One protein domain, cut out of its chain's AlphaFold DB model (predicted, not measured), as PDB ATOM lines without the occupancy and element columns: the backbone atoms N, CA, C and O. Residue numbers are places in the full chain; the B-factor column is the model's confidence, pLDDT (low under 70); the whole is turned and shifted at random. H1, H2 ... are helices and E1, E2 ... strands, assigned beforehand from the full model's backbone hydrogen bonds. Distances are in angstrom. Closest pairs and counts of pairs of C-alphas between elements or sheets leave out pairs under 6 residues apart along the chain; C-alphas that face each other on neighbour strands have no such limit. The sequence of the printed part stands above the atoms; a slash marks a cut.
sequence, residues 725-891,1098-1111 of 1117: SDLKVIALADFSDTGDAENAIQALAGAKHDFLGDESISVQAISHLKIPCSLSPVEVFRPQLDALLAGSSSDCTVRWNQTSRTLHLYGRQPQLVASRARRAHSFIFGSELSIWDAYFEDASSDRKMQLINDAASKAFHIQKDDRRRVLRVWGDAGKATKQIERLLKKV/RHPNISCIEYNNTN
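AT A GLANCE: This is residues 725 to 891 and 1098 to 1111 of the 1117 residues of the protein "RING finger protein" of Mycena chlorophos (UniProt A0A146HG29). Three lobes stand in a row: a loose head of E1, H1 and E2 at one end, a small sheet E3, E5, E4 with H2 and H3 over one face in the middle, and a second small sheet E6, E8, E7 with H6 over one face at the other end. H3 links the two sheets, H5 lies beside edge strand E7, and the short H7 packs on H3. The printed part has 181 residues with seven named helices and eight named strands, in the order E1 H1 E2 E3 H2 E4 E5 H3 E6 H4 H5 E7 E8 H6 H7; both sheets are antiparallel and the class is mixed, helices and strands. The whole is loose, with a radius of gyration of the C-alphas of 21.4 A, and elongated, spanning 71 by 37 by 27 A.

IN THESE COORDINATES: E1, residues 728 to 735, begins at C-alpha 728 (262.052, 471.052, 585.657) and is 22.1 A long. H1 is residues 738 to 748, 15.4 A; E2 is 762 to 765. E3 is 767 to 772, H2 782 to 790, E4 796 to 801 and E5 806 to 811. H3, residues 814 to 828, is 20.0 A long. E6 is 831 to 833, H4 838 to 841, H5 843 to 854, E7 860 to 865 and E8 870 to 875. H6, residues 877 to 891, is 20.6 A long and ends at C-alpha 891 (291.762, 421.749, 586.125). H7 is 1104 to 1109.

HOW THE PARTS SIT: E1 and E2 pair with no named strand but are near each other. The closest C-alphas of H1 and E2, Ile 745 and Val 763, are 5.3 A apart. E2 runs on into E3 at 87 degrees. E5 has E3 (N 769 to O 809, 2.9 A) and E4 (N 799 to O 808, 2.9 A) as antiparallel neighbours. H3 is on this sheet at a height of 8.9 A, over E3 and E5; H2 is on the same face, over E4. H2 and H3 touch at Gln 784 and Phe 827, C-alphas 7.3 A apart, at a shallow tilt of 16 degrees, opposite ways. H7 touches residues 818 to 822 of H3, only just about perpendicular at 72 degrees; the closest C-alphas, Arg 822 and Tyr 1107, are 7.1 A apart. E3, H2, E4 form a split strand-helix-strand unit, two strands running the same way with E5 between them, and its crossover is right-handed; E6, H4 H5, E7, with E8 between, form another, also right-handed. E8 has E6 (N 831 to O 873, 2.8 A) and E7 (N 863 to O 872, 2.9 A) as antiparallel neighbours. H6 is on that sheet at a height of 10.0 A, slantwise to the strands; H4 and H5 only graze it. Every O i to N i+4 pair is within hydrogen-bond range in H1, H2, H6 and H7, 10 of 11 in H3 and 7 of 8 in H5; H4 is too short for one.

THE WHOLE: The two C-alphas farthest apart, Asp 758 and Lys 890, are 71.9 A apart. Residues 892 to 1097 are not printed, and C-alphas 891 and 1098 are 40.3 A apart across the cut. Of the links printed whole, H1 to E2 is long, with 13 residues. The mean pLDDT of the printed part is 87.1; residues 775, 1100 to 1101 and 1109 to 1111 are under 70.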
ATOM      1  N   SER A 725     267.651 469.419 578.299       71.12
ATOM      2  CA  SER A 725     266.298 469.833 577.915       71.12
ATOM      3  C   SER A 725     265.250 469.824 579.041       71.12
ATOM      4  O   SER A 725     264.118 470.238 578.790       71.12
ATOM      5  N   ASP A 726     265.558 469.323 580.243       78.50
ATOM      6  CA  ASP A 726     264.604 469.278 581.359       78.50
ATOM      7  C   ASP A 726     264.430 470.689 581.951       78.50
ATOM      8  O   ASP A 726     265.236 471.148 582.756       78.50
ATOM      9  N   LEU A 727     263.325 471.367 581.623       82.88
ATOM     10  CA  LEU A 727     262.958 472.656 582.239       82.88
ATOM     11  C   LEU A 727     262.451 472.530 583.692       82.88
ATOM     12  O   LEU A 727     261.998 473.516 584.276       82.88
ATOM     13  N   LYS A 728     262.505 471.330 584.288       88.25
ATOM     14  CA  LYS A 728     262.052 471.052 585.657       88.25
ATOM     15  C   LYS A 728     263.064 470.214 586.428       88.25
ATOM     16  O   LYS A 728     263.452 469.133 585.987       88.25
ATOM     17  N   VAL A 729     263.413 470.682 587.622       90.75
ATOM     18  CA  VAL A 729     264.124 469.895 588.626       90.75
ATOM     19  C   VAL A 729     263.158 468.866 589.209       90.75
ATOM     20  O   VAL A 729     262.003 469.181 589.494       90.75
ATOM     21  N   ILE A 730     263.635 467.638 589.410       91.56
ATOM     22  CA  ILE A 730     262.922 466.599 590.157       91.56
ATOM     23  C   ILE A 730     263.824 466.158 591.306       91.56
ATOM     24  O   ILE A 730     264.953 465.728 591.068       91.56
ATOM     25  N   ALA A 731     263.319 466.222 592.532       93.50
ATOM     26  CA  ALA A 731     263.912 465.571 593.692       93.50
ATOM     27  C   ALA A 731     262.965 464.501 594.246       93.50
ATOM     28  O   ALA A 731     261.744 464.599 594.105       93.50
ATOM     29  N   LEU A 732     263.543 463.481 594.871       92.31
ATOM     30  CA  LEU A 732     262.839 462.432 595.599       92.31
ATOM     31  C   LEU A 732     263.265 462.521 597.068       92.31
ATOM     32  O   LEU A 732     264.461 462.599 597.354       92.31
ATOM     33  N   ALA A 733     262.309 462.542 597.989       90.75
ATOM     34  CA  ALA A 733     262.559 462.645 599.424       90.75
ATOM     35  C   ALA A 733     261.815 461.538 600.180       90.75
ATOM     36  O   ALA A 733     260.715 461.165 599.780       90.75
ATOM     37  N   ASP A 734     262.402 461.025 601.260       85.50
ATOM     38  CA  ASP A 734     261.787 460.034 602.161       85.50
ATOM     39  C   ASP A 734     261.722 460.655 603.567       85.50
ATOM     40  O   ASP A 734     262.758 461.014 604.134       85.50
ATOM     41  N   PHE A 735     260.518 460.848 604.105       82.19
ATOM     42  CA  PHE A 735     260.264 461.337 605.465       82.19
ATOM     43  C   PHE A 735     260.395 460.214 606.504       82.19
ATOM     44  O   PHE A 735     260.525 459.034 606.171       82.19
ATOM     45  N   SER A 736     260.395 460.578 607.788       72.31
ATOM     46  CA  SER A 736     260.472 459.614 608.891       72.31
ATOM     47  C   SER A 736     259.100 459.082 609.295       72.31
ATOM     48  O   SER A 736     258.957 457.866 609.449       72.31
ATOM     49  N   ASP A 737     258.113 459.973 609.393       73.19
ATOM     50  CA  ASP A 737     256.698 459.656 609.588       73.19
ATOM     51  C   ASP A 737     255.891 459.862 608.291       73.19
ATOM     52  O   ASP A 737     256.357 460.497 607.340       73.19
ATOM     53  N   THR A 738     254.673 459.316 608.243       78.38
ATOM     54  CA  THR A 738     253.730 459.590 607.146       78.38
ATOM     55  C   THR A 738     253.083 460.968 607.286       78.38
ATOM     56  O   THR A 738     252.955 461.671 606.287       78.38
ATOM     57  N   GLY A 739     252.706 461.377 608.503       79.50
ATOM     58  CA  GLY A 739     252.030 462.651 608.745       79.50
ATOM     59  C   GLY A 739     252.874 463.837 608.286       79.50
ATOM     60  O   GLY A 739     252.360 464.722 607.613       79.50
ATOM     61  N   ASP A 740     254.186 463.801 608.538       85.12
ATOM     62  CA  ASP A 740     255.171 464.742 607.984       85.12
ATOM     63  C   ASP A 740     255.036 464.904 606.451       85.12
ATOM     64  O   ASP A 740     255.024 466.020 605.927       85.12
ATOM     65  N   ALA A 741     254.921 463.784 605.726       87.81
ATOM     66  CA  ALA A 741     254.836 463.753 604.267       87.81
ATOM     67  C   ALA A 741     253.467 464.225 603.753       87.81
ATOM     68  O   ALA A 741     253.406 464.979 602.780       87.81
ATOM     69  N   GLU A 742     252.375 463.824 604.406       87.69
ATOM     70  CA  GLU A 742     251.010 464.254 604.076       87.69
ATOM     71  C   GLU A 742     250.824 465.758 604.342       87.69
ATOM     72  O   GLU A 742     250.336 466.477 603.466       87.69
ATOM     73  N   ASN A 743     251.340 466.264 605.468       88.50
ATOM     74  CA  ASN A 743     251.410 467.693 605.783       88.50
ATOM     75  C   ASN A 743     252.216 468.465 604.726       88.50
ATOM     76  O   ASN A 743     251.756 469.499 604.237       88.50
ATOM     77  N   ALA A 744     253.389 467.958 604.324       92.38
ATOM     78  CA  ALA A 744     254.207 468.579 603.281       92.38
ATOM     79  C   ALA A 744     253.513 468.586 601.905       92.38
ATOM     80  O   ALA A 744     253.638 469.561 601.164       92.38
ATOM     81  N   ILE A 745     252.761 467.535 601.555       92.94
ATOM     82  CA  ILE A 745     251.942 467.498 600.332       92.94
ATOM     83  C   ILE A 745     250.831 468.551 600.406       92.94
ATOM     84  O   ILE A 745     250.672 469.327 599.465       92.94
ATOM     85  N   GLN A 746     250.074 468.596 601.506       91.62
ATOM     86  CA  GLN A 746     248.913 469.475 601.649       91.62
ATOM     87  C   GLN A 746     249.305 470.957 601.725       91.62
ATOM     88  O   GLN A 746     248.698 471.784 601.049       91.62
ATOM     89  N   ALA A 747     250.329 471.302 602.508       91.38
ATOM     90  CA  ALA A 747     250.743 472.690 602.719       91.38
ATOM     91  C   ALA A 747     251.488 473.301 601.520       91.38
ATOM     92  O   ALA A 747     251.455 474.517 601.336       91.38
ATOM     93  N   LEU A 748     252.152 472.481 600.695       92.12
ATOM     94  CA  LEU A 748     252.857 472.943 599.493       92.12
ATOM     95  C   LEU A 748     251.999 472.855 598.217       92.12
ATOM     96  O   LEU A 748     252.426 473.321 597.161       92.12
ATOM     97  N   ALA A 749     250.778 472.311 598.288       88.56
ATOM     98  CA  ALA A 749     249.868 472.181 597.151       88.56
ATOM     99  C   ALA A 749     249.418 473.549 596.598       88.56
ATOM    100  O   ALA A 749     248.445 474.145 597.051       88.56
ATOM    101  N   GLY A 750     250.125 474.044 595.577       82.19
ATOM    102  CA  GLY A 750     249.828 475.332 594.941       82.19
ATOM    103  C   GLY A 750     250.363 476.554 595.695       82.19
ATOM    104  O   GLY A 750     250.152 477.678 595.236       82.19
ATOM    105  N   ALA A 751     251.090 476.351 596.799       88.19
ATOM    106  CA  ALA A 751     251.806 477.415 597.494       88.19
ATOM    107  C   ALA A 751     252.843 478.070 596.564       88.19
ATOM    108  O   ALA A 751     253.493 477.392 595.766       88.19
ATOM    109  N   LYS A 752     252.988 479.394 596.666       89.12
ATOM    110  CA  LYS A 752     253.987 480.189 595.936       89.12
ATOM    111  C   LYS A 752     255.173 480.493 596.843       89.12
ATOM    112  O   LYS A 752     254.983 480.710 598.039       89.12
ATOM    113  N   HIS A 753     256.373 480.556 596.269       89.06
ATOM    114  CA  HIS A 753     257.593 480.815 597.031       89.06
ATOM    115  C   HIS A 753     258.451 481.918 596.399       89.06
ATOM    116  O   HIS A 753     258.836 481.818 595.230       89.06
ATOM    117  N   ASP A 754     258.818 482.914 597.212       87.25
ATOM    118  CA  ASP A 754     259.710 484.040 596.883       87.25
ATOM    119  C   ASP A 754     260.952 483.580 596.109       87.25
ATOM    120  O   ASP A 754     261.332 484.129 595.076       87.25
ATOM    121  N   PHE A 755     261.564 482.498 596.588       87.69
ATOM    122  CA  PHE A 755     262.846 482.009 596.108       87.69
ATOM    123  C   PHE A 755     262.784 481.259 594.780       87.69
ATOM    124  O   PHE A 755     263.833 480.953 594.210       87.69
ATOM    125  N   LEU A 756     261.577 480.986 594.287       86.81
ATOM    126  CA  LEU A 756     261.321 480.442 592.958       86.81
ATOM    127  C   LEU A 756     260.717 481.494 592.010       86.81
ATOM    128  O   LEU A 756     260.313 481.139 590.908       86.81
ATOM    129  N   GLY A 757     260.654 482.771 592.410       83.31
ATOM    130  CA  GLY A 757     260.034 483.836 591.613       83.31
ATOM    131  C   GLY A 757     258.507 483.802 591.665       83.31
ATOM    132  O   GLY A 757     257.849 483.962 590.640       83.31
ATOM    133  N   ASP A 758     257.947 483.510 592.843       83.50
ATOM    134  CA  ASP A 758     256.516 483.273 593.079       83.50
ATOM    135  C   ASP A 758     255.910 482.142 592.225       83.50
ATOM    136  O   ASP A 758     254.689 482.073 592.029       83.50
ATOM    137  N   GLU A 759     256.747 481.227 591.733       85.00
ATOM    138  CA  GLU A 759     256.325 479.940 591.183       85.00
ATOM    139  C   GLU A 759     255.981 478.947 592.308       85.00
ATOM    140  O   GLU A 759     256.389 479.108 593.464       85.00
ATOM    141  N   SER A 760     255.204 477.916 591.969       87.88
ATOM    142  CA  SER A 760     254.767 476.882 592.909       87.88
ATOM    143  C   SER A 760     255.582 475.596 592.803       87.88
ATOM    144  O   SER A 760     256.016 475.184 591.723       87.88
ATOM    145  N   ILE A 761     255.768 474.932 593.946       92.44
ATOM    146  CA  ILE A 761     256.340 473.584 594.011       92.44
ATOM    147  C   ILE A 761     255.202 472.571 593.837       92.44
ATOM    148  O   ILE A 761     254.118 472.726 594.394       92.44
ATOM    149  N   SER A 762     255.443 471.505 593.076       92.62
ATOM    150  CA  SER A 762     254.559 470.340 593.031       92.62
ATOM    151  C   SER A 762     255.136 469.231 593.910       92.62
ATOM    152  O   SER A 762     256.242 468.755 593.655       92.62
ATOM    153  N   VAL A 763     254.385 468.824 594.936       93.94
ATOM    154  CA  VAL A 763     254.731 467.729 595.856       93.94
ATOM    155  C   VAL A 763     253.700 466.611 595.712       93.94
ATOM    156  O   VAL A 763     252.505 466.878 595.590       93.94
ATOM    157  N   GLN A 764     254.148 465.356 595.685       92.06
ATOM    158  CA  GLN A 764     253.266 464.198 595.526       92.06
ATOM    159  C   GLN A 764     253.850 462.930 596.154       92.06
ATOM    160  O   GLN A 764     254.974 462.550 595.835       92.06
ATOM    161  N   ALA A 765     253.037 462.223 596.940       90.25
ATOM    162  CA  ALA A 765     253.292 460.852 597.380       90.25
ATOM    163  C   ALA A 765     253.605 459.891 596.214       90.25
ATOM    164  O   ALA A 765     252.934 459.903 595.177       90.25
ATOM    165  N   ILE A 766     254.609 459.037 596.407       89.81
ATOM    166  CA  ILE A 766     255.076 458.016 595.459       89.81
ATOM    167  C   ILE A 766     255.605 456.781 596.205       89.81
ATOM    168  O   ILE A 766     255.846 456.814 597.406       89.81
ATOM    169  N   SER A 767     255.871 455.708 595.466       86.62
ATOM    170  CA  SER A 767     256.872 454.702 595.834       86.62
ATOM    171  C   SER A 767     258.180 455.012 595.099       86.62
ATOM    172  O   SER A 767     258.147 455.258 593.892       86.62
ATOM    173  N   HIS A 768     259.324 454.962 595.784       87.50
ATOM    174  CA  HIS A 768     260.678 455.138 595.234       87.50
ATOM    175  C   HIS A 768     261.615 454.018 595.692       87.50
ATOM    176  O   HIS A 768     261.750 453.734 596.884       87.50
ATOM    177  N   LEU A 769     262.325 453.430 594.728       85.56
ATOM    178  CA  LEU A 769     263.465 452.559 594.972       85.56
ATOM    179  C   LEU A 769     264.732 453.088 594.287       85.56
ATOM    180  O   LEU A 769     264.732 453.451 593.108       85.56
ATOM    181  N   LYS A 770     265.832 453.056 595.042       86.31
ATOM    182  CA  LYS A 770     267.201 453.362 594.620       86.31
ATOM    183  C   LYS A 770     268.013 452.064 594.631       86.31
ATOM    184  O   LYS A 770     268.165 451.454 595.688       86.31
ATOM    185  N   ILE A 771     268.510 451.639 593.469       87.31
ATOM    186  CA  ILE A 771     269.340 450.435 593.309       87.31
ATOM    187  C   ILE A 771     270.754 450.859 592.865       87.31
ATOM    188  O   ILE A 771     270.925 451.288 591.721       87.31
ATOM    189  N   PRO A 772     271.770 450.781 593.740       86.44
ATOM    190  CA  PRO A 772     273.166 451.027 593.385       86.44
ATOM    191  C   PRO A 772     273.789 449.832 592.643       86.44
ATOM    192  O   PRO A 772     273.684 448.689 593.084       86.44
ATOM    193  N   CYS A 773     274.486 450.113 591.539       84.88
ATOM    194  CA  CYS A 773     275.111 449.134 590.638       84.88
ATOM    195  C   CYS A 773     276.647 449.297 590.599       84.88
ATOM    196  O   CYS A 773     277.284 449.203 589.542       84.88
ATOM    197  N   SER A 774     277.250 449.617 591.747       71.00
ATOM    198  CA  SER A 774     278.667 449.999 591.855       71.00
ATOM    199  C   SER A 774     279.627 448.867 591.480       71.00
ATOM    200  O   SER A 774     280.634 449.127 590.830       71.00
ATOM    201  N   LEU A 775     279.296 447.621 591.844       69.62
ATOM    202  CA  LEU A 775     280.118 446.431 591.575       69.62
ATOM    203  C   LEU A 775     279.693 445.662 590.309       69.62
ATOM    204  O   LEU A 775     280.470 444.877 589.780       69.62
ATOM    205  N   SER A 776     278.482 445.896 589.797       78.06
ATOM    206  CA  SER A 776     277.926 445.152 588.660       78.06
ATOM    207  C   SER A 776     278.548 445.590 587.316       78.06
ATOM    208  O   SER A 776     278.693 446.795 587.091       78.06
ATOM    209  N   PRO A 777     278.847 444.679 586.369       86.94
ATOM    210  CA  PRO A 777     279.407 445.002 585.052       86.94
ATOM    211  C   PRO A 777     278.341 445.598 584.109       86.94
ATOM    212  O   PRO A 777     277.795 444.912 583.247       86.94
ATOM    213  N   VAL A 778     278.039 446.894 584.278       87.38
ATOM    214  CA  VAL A 778     276.938 447.624 583.598       87.38
ATOM    215  C   VAL A 778     276.914 447.447 582.077       87.38
ATOM    216  O   VAL A 778     275.839 447.447 581.485       87.38
ATOM    217  N   GLU A 779     278.068 447.273 581.437       89.12
ATOM    218  CA  GLU A 779     278.160 447.096 579.984       89.12
ATOM    219  C   GLU A 779     277.547 445.775 579.489       89.12
ATOM    220  O   GLU A 779     276.982 445.737 578.400       89.12
ATOM    221  N   VAL A 780     277.603 444.713 580.300       91.75
ATOM    222  CA  VAL A 780     277.123 443.360 579.956       91.75
ATOM    223  C   VAL A 780     275.596 443.275 579.995       91.75
ATOM    224  O   VAL A 780     274.989 442.557 579.205       91.75
ATOM    225  N   PHE A 781     274.964 444.028 580.899       90.94
ATOM    226  CA  PHE A 781     273.504 444.134 580.998       90.94
ATOM    227  C   PHE A 781     272.951 445.454 580.435       90.94
ATOM    228  O   PHE A 781     271.808 445.830 580.712       90.94
ATOM    229  N   ARG A 782     273.756 446.175 579.641       91.56
ATOM    230  CA  ARG A 782     273.370 447.467 579.064       91.56
ATOM    231  C   ARG A 782     272.085 447.378 578.220       91.56
ATOM    232  O   ARG A 782     271.210 448.205 578.466       91.56
ATOM    233  N   PRO A 783     271.879 446.372 577.341       91.62
ATOM    234  CA  PRO A 783     270.630 446.239 576.585       91.62
ATOM    235  C   PRO A 783     269.389 446.056 577.471       91.62
ATOM    236  O   PRO A 783     268.337 446.626 577.194       91.62
ATOM    237  N   GLN A 784     269.501 445.297 578.566       92.88
ATOM    238  CA  GLN A 784     268.413 445.058 579.518       92.88
ATOM    239  C   GLN A 784     268.080 446.326 580.318       92.88
ATOM    240  O   GLN A 784     266.907 446.614 580.564       92.88
ATOM    241  N   LEU A 785     269.102 447.108 580.683       92.31
ATOM    242  CA  LEU A 785     268.951 448.417 581.315       92.31
ATOM    243  C   LEU A 785     268.300 449.434 580.365       92.31
ATOM    244  O   LEU A 785     267.366 450.120 580.772       92.31
ATOM    245  N   ASP A 786     268.739 449.509 579.109       92.69
ATOM    246  CA  ASP A 786     268.170 450.429 578.118       92.69
ATOM    247  C   ASP A 786     266.735 450.048 577.727       92.69
ATOM    248  O   ASP A 786     265.883 450.929 577.621       92.69
ATOM    249  N   ALA A 787     266.404 448.755 577.648       92.12
ATOM    250  CA  ALA A 787     265.022 448.296 577.498       92.12
ATOM    251  C   ALA A 787     264.137 448.674 578.707       92.12
ATOM    252  O   ALA A 787     262.978 449.055 578.536       92.12
ATOM    253  N   LEU A 788     264.672 448.616 579.934       92.06
ATOM    254  CA  LEU A 788     263.951 449.037 581.141       92.06
ATOM    255  C   LEU A 788     263.751 450.564 581.200       92.06
ATOM    256  O   LEU A 788     262.715 451.025 581.680       92.06
ATOM    257  N   LEU A 789     264.713 451.341 580.690       91.38
ATOM    258  CA  LEU A 789     264.607 452.796 580.543       91.38
ATOM    259  C   LEU A 789     263.594 453.182 579.454       91.38
ATOM    260  O   LEU A 789     262.764 454.058 579.689       91.38
ATOM    261  N   ALA A 790     263.602 452.497 578.307       89.38
ATOM    262  CA  ALA A 790     262.637 452.702 577.225       89.38
ATOM    263  C   ALA A 790     261.187 452.419 577.664       89.38
ATOM    264  O   ALA A 790     260.268 453.105 577.231       89.38
ATOM    265  N   GLY A 791     260.979 451.469 578.583       84.94
ATOM    266  CA  GLY A 791     259.669 451.198 579.186       84.94
ATOM    267  C   GLY A 791     259.182 452.237 580.211       84.94
ATOM    268  O   GLY A 791     258.113 452.046 580.796       84.94
ATOM    269  N   SER A 792     259.941 453.300 580.508       85.94
ATOM    270  CA  SER A 792     259.586 454.328 581.503       85.94
ATOM    271  C   SER A 792     258.247 455.018 581.191       85.94
ATOM    272  O   SER A 792     258.039 455.493 580.080       85.94
ATOM    273  N   SER A 793     257.357 455.131 582.185       87.25
ATOM    274  CA  SER A 793     256.016 455.722 582.028       87.25
ATOM    275  C   SER A 793     255.702 456.802 583.077       87.25
ATOM    276  O   SER A 793     256.510 457.096 583.965       87.25
ATOM    277  N   SER A 794     254.507 457.394 582.975       81.75
ATOM    278  CA  SER A 794     253.892 458.263 583.993       81.75
ATOM    279  C   SER A 794     253.752 457.576 585.353       81.75
ATOM    280  O   SER A 794     253.994 458.188 586.393       81.75
ATOM    281  N   ASP A 795     253.364 456.303 585.334       85.00
ATOM    282  CA  ASP A 795     252.955 455.536 586.510       85.00
ATOM    283  C   ASP A 795     254.131 454.858 587.209       85.00
ATOM    284  O   ASP A 795     254.101 454.705 588.431       85.00
ATOM    285  N   CYS A 796     255.188 454.536 586.454       89.88
ATOM    286  CA  CYS A 796     256.526 454.280 586.972       89.88
ATOM    287  C   CYS A 796     257.591 454.841 586.019       89.88
ATOM    288  O   CYS A 796     257.925 454.242 584.991       89.88
ATOM    289  N   THR A 797     258.199 455.953 586.417       91.00
ATOM    290  CA  THR A 797     259.373 456.517 585.757       91.00
ATOM    291  C   THR A 797     260.627 455.737 586.157       91.00
ATOM    292  O   THR A 797     260.797 455.362 587.320       91.00
ATOM    293  N   VAL A 798     261.526 455.508 585.199       91.88
ATOM    294  CA  VAL A 798     262.839 454.887 585.426       91.88
ATOM    295  C   VAL A 798     263.920 455.868 584.965       91.88
ATOM    296  O   VAL A 798     263.889 456.325 583.826       91.88
ATOM    297  N   ARG A 799     264.878 456.217 585.834       89.94
ATOM    298  CA  ARG A 799     266.056 457.032 585.476       89.94
ATOM    299  C   ARG A 799     267.348 456.345 585.923       89.94
ATOM    300  O   ARG A 799     267.453 455.866 587.048       89.94
ATOM    301  N   TRP A 800     268.348 456.339 585.044       90.12
ATOM    302  CA  TRP A 800     269.702 455.856 585.322       90.12
ATOM    303  C   TRP A 800     270.651 457.040 585.517       90.12
ATOM    304  O   TRP A 800     270.763 457.894 584.639       90.12
ATOM    305  N   ASN A 801     271.356 457.084 586.646       87.25
ATOM    306  CA  ASN A 801     272.436 458.035 586.883       87.25
ATOM    307  C   ASN A 801     273.775 457.361 586.549       87.25
ATOM    308  O   ASN A 801     274.206 456.457 587.263       87.25
ATOM    309  N   GLN A 802     274.431 457.808 585.474       84.00
ATOM    310  CA  GLN A 802     275.734 457.284 585.050       84.00
ATOM    311  C   GLN A 802     276.829 457.551 586.096       84.00
ATOM    312  O   GLN A 802     277.573 456.635 586.433       84.00
ATOM    313  N   THR A 803     276.886 458.764 586.653       84.75
ATOM    314  CA  THR A 803     277.953 459.217 587.561       84.75
ATOM    315  C   THR A 803     277.965 458.457 588.886       84.75
ATOM    316  O   THR A 803     279.023 458.042 589.345       84.75
ATOM    317  N   SER A 804     276.796 458.232 589.496       83.44
ATOM    318  CA  SER A 804     276.683 457.441 590.737       83.44
ATOM    319  C   SER A 804     276.421 455.951 590.501       83.44
ATOM    320  O   SER A 804     276.341 455.191 591.464       83.44
ATOM    321  N   ARG A 805     276.250 455.524 589.241       88.25
ATOM    322  CA  ARG A 805     275.838 454.162 588.852       88.25
ATOM    323  C   ARG A 805     274.589 453.684 589.610       88.25
ATOM    324  O   ARG A 805     274.511 452.525 590.015       88.25
ATOM    325  N   THR A 806     273.615 454.576 589.820       87.81
ATOM    326  CA  THR A 806     272.349 454.265 590.509       87.81
ATOM    327  C   THR A 806     271.167 454.234 589.544       87.81
ATOM    328  O   THR A 806     270.971 455.144 588.736       87.81
ATOM    329  N   LEU A 807     270.341 453.196 589.663       90.88
ATOM    330  CA  LEU A 807     269.028 453.117 589.035       90.88
ATOM    331  C   LEU A 807     267.967 453.633 590.015       90.88
ATOM    332  O   LEU A 807     267.883 453.164 591.149       90.88
ATOM    333  N   HIS A 808     267.150 454.583 589.570       90.44
ATOM    334  CA  HIS A 808     266.022 455.130 590.321       90.44
ATOM    335  C   HIS A 808     264.725 454.715 589.633       90.44
ATOM    336  O   HIS A 808     264.496 455.074 588.476       90.44
ATOM    337  N   LEU A 809     263.879 453.976 590.347       90.88
ATOM    338  CA  LEU A 809     262.529 453.617 589.914       90.88
ATOM    339  C   LEU A 809     261.542 454.317 590.841       90.88
ATOM    340  O   LEU A 809     261.637 454.158 592.058       90.88
ATOM    341  N   TYR A 810     260.617 455.104 590.299       90.94
ATOM    342  CA  TYR A 810     259.634 455.803 591.123       90.94
ATOM    343  C   TYR A 810     258.304 456.020 590.408       90.94
ATOM    344  O   TYR A 810     258.257 456.220 589.195       90.94
ATOM    345  N   GLY A 811     257.206 455.990 591.159       90.50
ATOM    346  CA  GLY A 811     255.873 455.945 590.568       90.50
ATOM    347  C   GLY A 811     254.735 456.058 591.571       90.50
ATOM    348  O   GLY A 811     254.944 455.937 592.776       90.50
ATOM    349  N   ARG A 812     253.515 456.270 591.066       86.56
ATOM    350  CA  ARG A 812     252.289 456.300 591.888       86.56
ATOM    351  C   ARG A 812     251.809 454.906 592.288       86.56
ATOM    352  O   ARG A 812     251.087 454.774 593.266       86.56
ATOM    353  N   GLN A 813     252.199 453.875 591.536       84.06
ATOM    354  CA  GLN A 813     251.761 452.493 591.732       84.06
ATOM    355  C   GLN A 813     252.911 451.653 592.326       84.06
ATOM    356  O   GLN A 813     253.827 451.292 591.579       84.06
ATOM    357  N   PRO A 814     252.899 451.296 593.630       80.81
ATOM    358  CA  PRO A 814     253.981 450.515 594.247       80.81
ATOM    359  C   PRO A 814     254.219 449.169 593.551       80.81
ATOM    360  O   PRO A 814     255.364 448.784 593.332       80.81
ATOM    361  N   GLN A 815     253.140 448.514 593.108       81.19
ATOM    362  CA  GLN A 815     253.174 447.251 592.362       81.19
ATOM    363  C   GLN A 815     254.018 447.348 591.077       81.19
ATOM    364  O   GLN A 815     254.872 446.499 590.827       81.19
ATOM    365  N   LEU A 816     253.843 448.419 590.293       85.38
ATOM    366  CA  LEU A 816     254.574 448.635 589.039       85.38
ATOM    367  C   LEU A 816     256.034 449.056 589.273       85.38
ATOM    368  O   LEU A 816     256.921 448.648 588.524       85.38
ATOM    369  N   VAL A 817     256.299 449.846 590.322       87.31
ATOM    370  CA  VAL A 817     257.672 450.183 590.742       87.31
ATOM    371  C   VAL A 817     258.427 448.913 591.140       87.31
ATOM    372  O   VAL A 817     259.577 448.723 590.741       87.31
ATOM    373  N   ALA A 818     257.770 448.013 591.871       82.19
ATOM    374  CA  ALA A 818     258.370 446.781 592.354       82.19
ATOM    375  C   ALA A 818     258.537 445.702 591.274       82.19
ATOM    376  O   ALA A 818     259.601 445.094 591.220       82.19
ATOM    377  N   SER A 819     257.576 445.477 590.370       83.75
ATOM    378  CA  SER A 819     257.766 444.508 589.273       83.75
ATOM    379  C   SER A 819     258.923 444.923 588.351       83.75
ATOM    380  O   SER A 819     259.762 444.104 587.966       83.75
ATOM    381  N   ARG A 820     259.069 446.230 588.094       88.94
ATOM    382  CA  ARG A 820     260.230 446.798 587.390       88.94
ATOM    383  C   ARG A 820     261.520 446.672 588.201       88.94
ATOM    384  O   ARG A 820     262.556 446.359 587.620       88.94
ATOM    385  N   ALA A 821     261.475 446.838 589.525       86.62
ATOM    386  CA  ALA A 821     262.620 446.594 590.404       86.62
ATOM    387  C   ALA A 821     263.042 445.116 590.436       86.62
ATOM    388  O   ALA A 821     264.236 444.822 590.453       86.62
ATOM    389  N   ARG A 822     262.087 444.181 590.374       84.69
ATOM    390  CA  ARG A 822     262.339 442.740 590.281       84.69
ATOM    391  C   ARG A 822     262.990 442.376 588.946       84.69
ATOM    392  O   ARG A 822     263.998 441.669 588.941       84.69
ATOM    393  N   ARG A 823     262.485 442.928 587.835       86.62
ATOM    394  CA  ARG A 823     263.109 442.801 586.507       86.62
ATOM    395  C   ARG A 823     264.504 443.430 586.462       86.62
ATOM    396  O   ARG A 823     265.385 442.871 585.824       86.62
ATOM    397  N   ALA A 824     264.727 444.548 587.156       89.12
ATOM    398  CA  ALA A 824     266.052 445.146 587.301       89.12
ATOM    399  C   ALA A 824     266.997 444.256 588.129       89.12
ATOM    400  O   ALA A 824     268.156 444.071 587.769       89.12
ATOM    401  N   HIS A 825     266.502 443.667 589.220       83.25
ATOM    402  CA  HIS A 825     267.293 442.826 590.117       83.25
ATOM    403  C   HIS A 825     267.933 441.634 589.394       83.25
ATOM    404  O   HIS A 825     269.123 441.384 589.589       83.25
ATOM    405  N   SER A 826     267.180 440.927 588.542       82.88
ATOM    406  CA  SER A 826     267.670 439.716 587.864       82.88
ATOM    407  C   SER A 826     268.883 439.959 586.960       82.88
ATOM    408  O   SER A 826     269.699 439.054 586.808       82.88
ATOM    409  N   PHE A 827     269.051 441.169 586.411       87.50
ATOM    410  CA  PHE A 827     270.230 441.523 585.615       87.50
ATOM    411  C   PHE A 827     271.247 442.422 586.338       87.50
ATOM    412  O   PHE A 827     272.398 442.455 585.921       87.50
ATOM    413  N   ILE A 828     270.886 443.122 587.422       88.62
ATOM    414  CA  ILE A 828     271.832 443.960 588.191       88.62
ATOM    415  C   ILE A 828     272.711 443.125 589.130       88.62
ATOM    416  O   ILE A 828     273.907 443.403 589.247       88.62
ATOM    417  N   PHE A 829     272.153 442.112 589.799       85.19
ATOM    418  CA  PHE A 829     272.867 441.325 590.823       85.19
ATOM    419  C   PHE A 829     273.474 440.017 590.294       85.19
ATOM    420  O   PHE A 829     274.222 439.354 591.018       85.19
ATOM    421  N   GLY A 830     273.184 439.702 589.027       87.25
ATOM    422  CA  GLY A 830     273.586 438.478 588.344       87.25
ATOM    423  C   GLY A 830     272.727 437.268 588.722       87.25
ATOM    424  O   GLY A 830     272.030 437.258 589.736       87.25
ATOM    425  N   SER A 831     272.809 436.228 587.898       87.50
ATOM    426  CA  SER A 831     272.351 434.881 588.237       87.50
ATOM    427  C   SER A 831     273.430 434.160 589.041       87.50
ATOM    428  O   SER A 831     274.613 434.250 588.714       87.50
ATOM    429  N   GLU A 832     273.037 433.413 590.068       89.69
ATOM    430  CA  GLU A 832     273.963 432.590 590.852       89.69
ATOM    431  C   GLU A 832     274.102 431.202 590.216       89.69
ATOM    432  O   GLU A 832     273.104 430.519 589.978       89.69
ATOM    433  N   LEU A 833     275.337 430.771 589.951       89.62
ATOM    434  CA  LEU A 833     275.641 429.386 589.605       89.62
ATOM    435  C   LEU A 833     275.999 428.624 590.881       89.62
ATOM    436  O   LEU A 833     276.971 428.955 591.564       89.62
ATOM    437  N   SER A 834     275.253 427.557 591.165       82.00
ATOM    438  CA  SER A 834     275.523 426.611 592.257       82.00
ATOM    439  C   SER A 834     276.663 425.642 591.897       82.00
ATOM    440  O   SER A 834     276.505 424.422 591.961       82.00
ATOM    441  N   ILE A 835     277.789 426.196 591.446       87.31
ATOM    442  CA  ILE A 835     279.014 425.490 591.077       87.31
ATOM    443  C   ILE A 835     280.154 426.179 591.823       87.31
ATOM    444  O   ILE A 835     280.421 427.359 591.599       87.31
ATOM    445  N   TRP A 836     280.815 425.431 592.701       90.81
ATOM    446  CA  TRP A 836     282.022 425.854 593.399       90.81
ATOM    447  C   TRP A 836     283.015 424.698 593.442       90.81
ATOM    448  O   TRP A 836     282.619 423.534 593.467       90.81
ATOM    449  N   ASP A 837     284.293 425.043 593.440       90.31
ATOM    450  CA  ASP A 837     285.435 424.141 593.434       90.31
ATOM    451  C   ASP A 837     286.573 424.838 594.193       90.31
ATOM    452  O   ASP A 837     286.683 426.067 594.134       90.31
ATOM    453  N   ALA A 838     287.414 424.078 594.897       83.12
ATOM    454  CA  ALA A 838     288.531 424.626 595.668       83.12
ATOM    455  C   ALA A 838     289.526 425.419 594.797       83.12
ATOM    456  O   ALA A 838     290.181 426.334 595.295       83.12
ATOM    457  N   TYR A 839     289.586 425.147 593.488       86.19
ATOM    458  CA  TYR A 839     290.339 425.946 592.524       86.19
ATOM    459  C   TYR A 839     289.981 427.440 592.563       86.19
ATOM    460  O   TYR A 839     290.866 428.279 592.410       86.19
ATOM    461  N   PHE A 840     288.718 427.806 592.808       90.50
ATOM    462  CA  PHE A 840     288.311 429.216 592.866       90.50
ATOM    463  C   PHE A 840     288.846 429.960 594.099       90.50
ATOM    464  O   PHE A 840     288.882 431.187 594.094       90.50
ATOM    465  N   GLU A 841     289.327 429.250 595.120       83.38
ATOM    466  CA  GLU A 841     289.984 429.849 596.291       83.38
ATOM    467  C   GLU A 841     291.496 430.060 596.065       83.38
ATOM    468  O   GLU A 841     292.173 430.651 596.903       83.38
ATOM    469  N   ASP A 842     292.032 429.646 594.908       80.69
ATOM    470  CA  ASP A 842     293.413 429.912 594.500       80.69
ATOM    471  C   ASP A 842     293.554 431.203 593.676       80.69
ATOM    472  O   ASP A 842     292.770 431.463 592.761       80.69
ATOM    473  N   ALA A 843     294.629 431.959 593.910       79.94
ATOM    474  CA  ALA A 843     294.946 433.190 593.179       79.94
ATOM    475  C   ALA A 843     295.232 432.957 591.679       79.94
ATOM    476  O   ALA A 843     295.111 433.877 590.867       79.94
ATOM    477  N   SER A 844     295.578 431.726 591.271       81.19
ATOM    478  CA  SER A 844     295.679 431.377 589.845       81.19
ATOM    479  C   SER A 844     294.324 431.442 589.126       81.19
ATOM    480  O   SER A 844     294.281 431.717 587.921       81.19
ATOM    481  N   SER A 845     293.214 431.255 589.855       88.50
ATOM    482  CA  SER A 845     291.864 431.337 589.297       88.50
ATOM    483  C   SER A 845     291.489 432.759 588.902       88.50
ATOM    484  O   SER A 845     290.888 432.929 587.848       88.50
ATOM    485  N   ASP A 846     291.888 433.788 589.655       88.62
ATOM    486  CA  ASP A 846     291.509 435.182 589.384       88.62
ATOM    487  C   ASP A 846     291.954 435.639 587.993       88.62
ATOM    488  O   ASP A 846     291.141 436.101 587.188       88.62
ATOM    489  N   ARG A 847     293.221 435.382 587.645       89.06
ATOM    490  CA  ARG A 847     293.750 435.653 586.300       89.06
ATOM    491  C   ARG A 847     293.020 434.844 585.225       89.06
ATOM    492  O   ARG A 847     292.839 435.326 584.108       89.06
ATOM    493  N   LYS A 848     292.586 433.616 585.531       91.38
ATOM    494  CA  LYS A 848     291.874 432.762 584.571       91.38
ATOM    495  C   LYS A 848     290.410 433.175 584.379       91.38
ATOM    496  O   LYS A 848     289.919 433.110 583.253       91.38
ATOM    497  N   MET A 849     289.752 433.646 585.433       93.56
ATOM    498  CA  MET A 849     288.410 434.229 585.408       93.56
ATOM    499  C   MET A 849     288.410 435.554 584.639       93.56
ATOM    500  O   MET A 849     287.552 435.753 583.782       93.56
ATOM    501  N   GLN A 850     289.419 436.406 584.853       92.38
ATOM    502  CA  GLN A 850     289.625 437.615 584.054       92.38
ATOM    503  C   GLN A 850     289.764 437.281 582.559       92.38
ATOM    504  O   GLN A 850     288.972 437.769 581.761       92.38
ATOM    505  N   LEU A 851     290.661 436.360 582.183       94.06
ATOM    506  CA  LEU A 851     290.821 435.930 580.783       94.06
ATOM    507  C   LEU A 851     289.531 435.364 580.158       94.06
ATOM    508  O   LEU A 851     289.320 435.512 578.957       94.06
ATOM    509  N   ILE A 852     288.670 434.708 580.945       94.81
ATOM    510  CA  ILE A 852     287.359 434.216 580.486       94.81
ATOM    511  C   ILE A 852     286.375 435.373 580.257       94.81
ATOM    512  O   ILE A 852     285.617 435.327 579.291       94.81
ATOM    513  N   ASN A 853     286.399 436.400 581.108       94.75
ATOM    514  CA  ASN A 853     285.558 437.591 580.985       94.75
ATOM    515  C   ASN A 853     285.993 438.492 579.820       94.75
ATOM    516  O   ASN A 853     285.146 438.962 579.062       94.75
ATOM    517  N   ASP A 854     287.298 438.689 579.641       93.19
ATOM    518  CA  ASP A 854     287.858 439.496 578.554       93.19
ATOM    519  C   ASP A 854     287.547 438.845 577.193       93.19
ATOM    520  O   ASP A 854     287.013 439.487 576.288       93.19
ATOM    521  N   ALA A 855     287.757 437.525 577.080       93.44
ATOM    522  CA  ALA A 855     287.415 436.743 575.889       93.44
ATOM    523  C   ALA A 855     285.898 436.569 575.655       93.44
ATOM    524  O   ALA A 855     285.496 436.063 574.607       93.44
ATOM    525  N   ALA A 856     285.039 436.969 576.601       91.06
ATOM    526  CA  ALA A 856     283.587 436.931 576.427       91.06
ATOM    527  C   ALA A 856     283.045 438.113 575.606       91.06
ATOM    528  O   ALA A 856     281.863 438.100 575.259       91.06
ATOM    529  N   SER A 857     283.857 439.140 575.312       85.62
ATOM    530  CA  SER A 857     283.470 440.313 574.506       85.62
ATOM    531  C   SER A 857     282.126 440.926 574.930       85.62
ATOM    532  O   SER A 857     281.269 441.239 574.105       85.62
ATOM    533  N   LYS A 858     281.936 441.078 576.250       86.62
ATOM    534  CA  LYS A 858     280.720 441.591 576.918       86.62
ATOM    535  C   LYS A 858     279.463 440.706 576.814       86.62
ATOM    536  O   LYS A 858     278.430 441.089 577.353       86.62
ATOM    537  N   ALA A 859     279.523 439.518 576.201       90.75
ATOM    538  CA  ALA A 859     278.379 438.597 576.114       90.75
ATOM    539  C   ALA A 859     277.985 437.987 577.475       90.75
ATOM    540  O   ALA A 859     276.820 437.649 577.699       90.75
ATOM    541  N   PHE A 860     278.952 437.842 578.380       94.25
ATOM    542  CA  PHE A 860     278.740 437.553 579.795       94.25
ATOM    543  C   PHE A 860     279.914 438.098 580.626       94.25
ATOM    544  O   PHE A 860     280.942 438.495 580.078       94.25
ATOM    545  N   HIS A 861     279.765 438.104 581.948       94.62
ATOM    546  CA  HIS A 861     280.849 438.323 582.910       94.62
ATOM    547  C   HIS A 861     280.589 437.473 584.155       94.62
ATOM    548  O   HIS A 861     279.440 437.349 584.578       94.62
ATOM    549  N   ILE A 862     281.643 436.896 584.730       93.81
ATOM    550  CA  ILE A 862     281.599 435.996 585.883       93.81
ATOM    551  C   ILE A 862     282.464 436.567 587.009       93.81
ATOM    552  O   ILE A 862     283.648 436.835 586.803       93.81
ATOM    553  N   GLN A 863     281.891 436.700 588.203       91.75
ATOM    554  CA  GLN A 863     282.588 437.136 589.412       91.75
ATOM    555  C   GLN A 863     282.514 436.038 590.480       91.75
ATOM    556  O   GLN A 863     281.467 435.409 590.656       91.75
ATOM    557  N   LYS A 864     283.611 435.822 591.212       91.44
ATOM    558  CA  LYS A 864     283.605 434.997 592.424       91.44
ATOM    559  C   LYS A 864     282.926 435.758 593.567       91.44
ATOM    560  O   LYS A 864     283.140 436.956 593.729       91.44
ATOM    561  N   ASP A 865     282.118 435.068 594.363       89.19
ATOM    562  CA  ASP A 865     281.661 435.539 595.672       89.19
ATOM    563  C   ASP A 865     282.193 434.562 596.731       89.19
ATOM    564  O   ASP A 865     281.451 433.748 597.287       89.19
ATOM    565  N   ASP A 866     283.510 434.607 596.968       86.12
ATOM    566  CA  ASP A 866     284.261 433.632 597.780       86.12
ATOM    567  C   ASP A 866     283.671 433.495 599.188       86.12
ATOM    568  O   ASP A 866     283.578 432.406 599.760       86.12
ATOM    569  N   ARG A 867     283.158 434.606 599.721       87.50
ATOM    570  CA  ARG A 867     282.473 434.698 601.015       87.50
ATOM    571  C   ARG A 867     281.303 433.716 601.107       87.50
ATOM    572  O   ARG A 867     281.114 433.077 602.138       87.50
ATOM    573  N   ARG A 868     280.549 433.562 600.014       86.25
ATOM    574  CA  ARG A 868     279.387 432.671 599.887       86.25
ATOM    575  C   ARG A 868     279.693 431.343 599.183       86.25
ATOM    576  O   ARG A 868     278.799 430.506 599.143       86.25
ATOM    577  N   ARG A 869     280.909 431.148 598.651       88.56
ATOM    578  CA  ARG A 869     281.286 430.014 597.779       88.56
ATOM    579  C   ARG A 869     280.295 429.839 596.604       88.56
ATOM    580  O   ARG A 869     279.783 428.749 596.365       88.56
ATOM    581  N   VAL A 870     279.997 430.928 595.876       89.94
ATOM    582  CA  VAL A 870     279.185 430.907 594.635       89.94
ATOM    583  C   VAL A 870     279.813 431.746 593.520       89.94
ATOM    584  O   VAL A 870     280.488 432.741 593.784       89.94
ATOM    585  N   LEU A 871     279.549 431.382 592.262       92.94
ATOM    586  CA  LEU A 871     279.868 432.210 591.096       92.94
ATOM    587  C   LEU A 871     278.637 433.025 590.684       92.94
ATOM    588  O   LEU A 871     277.544 432.476 590.535       92.94
ATOM    589  N   ARG A 872     278.806 434.330 590.461       91.12
ATOM    590  CA  ARG A 872     277.761 435.226 589.942       91.12
ATOM    591  C   ARG A 872     278.001 435.510 588.469       91.12
ATOM    592  O   ARG A 872     279.133 435.795 588.085       91.12
ATOM    593  N   VAL A 873     276.946 435.466 587.658       92.88
ATOM    594  CA  VAL A 873     277.015 435.690 586.210       92.88
ATOM    595  C   VAL A 873     276.064 436.791 585.762       92.88
ATOM    596  O   VAL A 873     274.868 436.753 586.041       92.88
ATOM    597  N   TRP A 874     276.586 437.720 584.970       93.50
ATOM    598  CA  TRP A 874     275.821 438.696 584.199       93.50
ATOM    599  C   TRP A 874     275.849 438.302 582.721       93.50
ATOM    600  O   TRP A 874     276.859 437.785 582.248       93.50
ATOM    601  N   GLY A 875     274.768 438.561 581.981       92.19
ATOM    602  CA  GLY A 875     274.659 438.202 580.562       92.19
ATOM    603  C   GLY A 875     274.308 436.726 580.335       92.19
ATOM    604  O   GLY A 875     273.458 436.168 581.029       92.19
ATOM    605  N   ASP A 876     274.923 436.098 579.332       91.88
ATOM    606  CA  ASP A 876     274.619 434.725 578.912       91.88
ATOM    607  C   ASP A 876     275.152 433.664 579.897       91.88
ATOM    608  O   ASP A 876     276.267 433.145 579.774       91.88
ATOM    609  N   ALA A 877     274.305 433.296 580.863       91.06
ATOM    610  CA  ALA A 877     274.576 432.241 581.838       91.06
ATOM    611  C   ALA A 877     274.837 430.860 581.205       91.06
ATOM    612  O   ALA A 877     275.584 430.060 581.773       91.06
ATOM    613  N   GLY A 878     274.284 430.573 580.021       93.06
ATOM    614  CA  GLY A 878     274.500 429.308 579.315       93.06
ATOM    615  C   GLY A 878     275.908 429.203 578.727       93.06
ATOM    616  O   GLY A 878     276.559 428.164 578.851       93.06
ATOM    617  N   LYS A 879     276.416 430.288 578.129       93.94
ATOM    618  CA  LYS A 879     277.811 430.388 577.670       93.94
ATOM    619  C   LYS A 879     278.784 430.406 578.848       93.94
ATOM    620  O   LYS A 879     279.761 429.658 578.817       93.94
ATOM    621  N   ALA A 880     278.493 431.182 579.894       94.12
ATOM    622  CA  ALA A 880     279.315 431.251 581.101       94.12
ATOM    623  C   ALA A 880     279.496 429.870 581.756       94.12
ATOM    624  O   ALA A 880     280.627 429.427 581.955       94.12
ATOM    625  N   THR A 881     278.395 429.145 581.998       94.88
ATOM    626  CA  THR A 881     278.425 427.795 582.594       94.88
ATOM    627  C   THR A 881     279.282 426.838 581.765       94.88
ATOM    628  O   THR A 881     280.160 426.175 582.309       94.88
ATOM    629  N   LYS A 882     279.127 426.832 580.432       94.88
ATOM    630  CA  LYS A 882     279.937 425.989 579.534       94.88
ATOM    631  C   LYS A 882     281.436 426.303 579.594       94.88
ATOM    632  O   LYS A 882     282.242 425.383 579.464       94.88
ATOM    633  N   GLN A 883     281.834 427.562 579.793       95.50
ATOM    634  CA  GLN A 883     283.250 427.922 579.952       95.50
ATOM    635  C   GLN A 883     283.792 427.543 581.339       95.50
ATOM    636  O   GLN A 883     284.918 427.054 581.425       95.50
ATOM    637  N   ILE A 884     282.989 427.671 582.401       95.75
ATOM    638  CA  ILE A 884     283.341 427.191 583.748       95.75
ATOM    639  C   ILE A 884     283.486 425.664 583.776       95.75
ATOM    640  O   ILE A 884     284.480 425.156 584.283       95.75
ATOM    641  N   GLU A 885     282.572 424.914 583.156       94.81
ATOM    642  CA  GLU A 885     282.703 423.458 583.030       94.81
ATOM    643  C   GLU A 885     283.970 423.042 582.276       94.81
ATOM    644  O   GLU A 885     284.628 422.081 582.665       94.81
ATOM    645  N   ARG A 886     284.323 423.741 581.186       95.00
ATOM    646  CA  ARG A 886     285.564 423.490 580.431       95.00
ATOM    647  C   ARG A 886     286.806 423.791 581.267       95.00
ATOM    648  O   ARG A 886     287.760 423.018 581.224       95.00
ATOM    649  N   LEU A 887     286.783 424.885 582.032       93.88
ATOM    650  CA  LEU A 887     287.845 425.243 582.968       93.88
ATOM    651  C   LEU A 887     288.022 424.148 584.024       93.88
ATOM    652  O   LEU A 887     289.117 423.609 584.134       93.88
ATOM    653  N   LEU A 888     286.954 423.761 584.725       93.69
ATOM    654  CA  LEU A 888     287.008 422.733 585.767       93.69
ATOM    655  C   LEU A 888     287.394 421.354 585.213       93.69
ATOM    656  O   LEU A 888     288.185 420.657 585.837       93.69
ATOM    657  N   LYS A 889     286.943 420.984 584.004       93.75
ATOM    658  CA  LYS A 889     287.409 419.767 583.311       93.75
ATOM    659  C   LYS A 889     288.917 419.804 583.034       93.75
ATOM    660  O   LYS A 889     289.583 418.800 583.273       93.75
ATOM    661  N   LYS A 890     289.475 420.944 582.591       89.81
ATOM    662  CA  LYS A 890     290.932 421.086 582.413       89.81
ATOM    663  C   LYS A 890     291.680 421.121 583.749       89.81
ATOM    664  O   LYS A 890     292.748 420.530 583.828       89.81
ATOM    665  N   VAL A 891     291.145 421.762 584.788       89.19
ATOM    666  CA  VAL A 891     291.762 421.749 586.125       89.19
ATOM    667  C   VAL A 891     291.820 420.318 586.654       89.19
ATOM    668  O   VAL A 891     292.904 419.842 586.973       89.19
ATOM    669  N   ARG A1098     264.495 446.445 598.760       82.06
ATOM    670  CA  ARG A1098     263.253 446.945 599.391       82.06
ATOM    671  C   ARG A1098     262.070 446.880 598.414       82.06
ATOM    672  O   ARG A1098     262.045 447.605 597.423       82.06
ATOM    673  N   HIS A1099     261.061 446.080 598.753       76.94
ATOM    674  CA  HIS A1099     259.788 445.972 598.037       76.94
ATOM    675  C   HIS A1099     258.635 446.441 598.955       76.94
ATOM    676  O   HIS A1099     258.038 445.636 599.669       76.94
ATOM    677  N   PRO A1100     258.365 447.760 599.042       67.62
ATOM    678  CA  PRO A1100     257.352 448.284 599.956       67.62
ATOM    679  C   PRO A1100     255.948 447.875 599.491       67.62
ATOM    680  O   PRO A1100     255.693 447.813 598.291       67.62
ATOM    681  N   ASN A1101     255.034 447.632 600.438       67.50
ATOM    682  CA  ASN A1101     253.629 447.282 600.177       67.50
ATOM    683  C   ASN A1101     253.411 445.984 599.363       67.50
ATOM    684  O   ASN A1101     252.366 445.818 598.737       67.50
ATOM    685  N   ILE A1102     254.387 445.063 599.369       73.50
ATOM    686  CA  ILE A1102     254.323 443.747 598.709       73.50
ATOM    687  C   ILE A1102     255.018 442.708 599.598       73.50
ATOM    688  O   ILE A1102     256.101 442.972 600.131       73.50
ATOM    689  N   SER A1103     254.434 441.515 599.750       80.50
ATOM    690  CA  SER A1103     255.069 440.427 600.501       80.50
ATOM    691  C   SER A1103     256.311 439.872 599.788       80.50
ATOM    692  O   SER A1103     256.469 439.964 598.570       80.50
ATOM    693  N   CYS A1104     257.197 439.214 600.542       83.81
ATOM    694  CA  CYS A1104     258.372 438.547 599.970       83.81
ATOM    695  C   CYS A1104     258.006 437.468 598.930       83.81
ATOM    696  O   CYS A1104     258.798 437.209 598.027       83.81
ATOM    697  N   ILE A1105     256.826 436.847 599.053       82.25
ATOM    698  CA  ILE A1105     256.345 435.795 598.147       82.25
ATOM    699  C   ILE A1105     255.877 436.419 596.830       82.25
ATOM    700  O   ILE A1105     256.360 436.035 595.768       82.25
ATOM    701  N   GLU A1106     254.994 437.417 596.895       78.44
ATOM    702  CA  GLU A1106     254.507 438.136 595.712       78.44
ATOM    703  C   GLU A1106     255.670 438.770 594.948       78.44
ATOM    704  O   GLU A1106     255.812 438.529 593.753       78.44
ATOM    705  N   TYR A1107     256.568 439.490 595.633       78.69
ATOM    706  CA  TYR A1107     257.721 440.129 594.993       78.69
ATOM    707  C   TYR A1107     258.630 439.115 594.282       78.69
ATOM    708  O   TYR A1107     259.089 439.375 593.170       78.69
ATOM    709  N   ASN A1108     258.847 437.935 594.872       76.88
ATOM    710  CA  ASN A1108     259.613 436.872 594.228       76.88
ATOM    711  C   ASN A1108     258.913 436.314 592.971       76.88
ATOM    712  O   ASN A1108     259.598 435.960 592.007       76.88
ATOM    713  N   ASN A1109     257.576 436.297 592.967       69.94
ATOM    714  CA  ASN A1109     256.725 435.781 591.893       69.94
ATOM    715  C   ASN A1109     256.370 436.826 590.809       69.94
ATOM    716  O   ASN A1109     255.868 436.445 589.756       69.94
ATOM    717  N   THR A1110     256.661 438.125 590.996       66.25
ATOM    718  CA  THR A1110     256.375 439.187 589.991       66.25
ATOM    719  C   THR A1110     257.113 439.047 588.645       66.25
ATOM    720  O   THR A1110     256.956 439.901 587.775       66.25
ATOM    721  N   ASN A1111     257.880 437.973 588.431       51.56
ATOM    722  CA  ASN A1111     258.435 437.621 587.122       51.56
ATOM    723  C   ASN A1111     257.351 437.218 586.099       51.56
ATOM    724  O   ASN A1111     257.550 437.446 584.910       51.56
TER     725      ASN A1111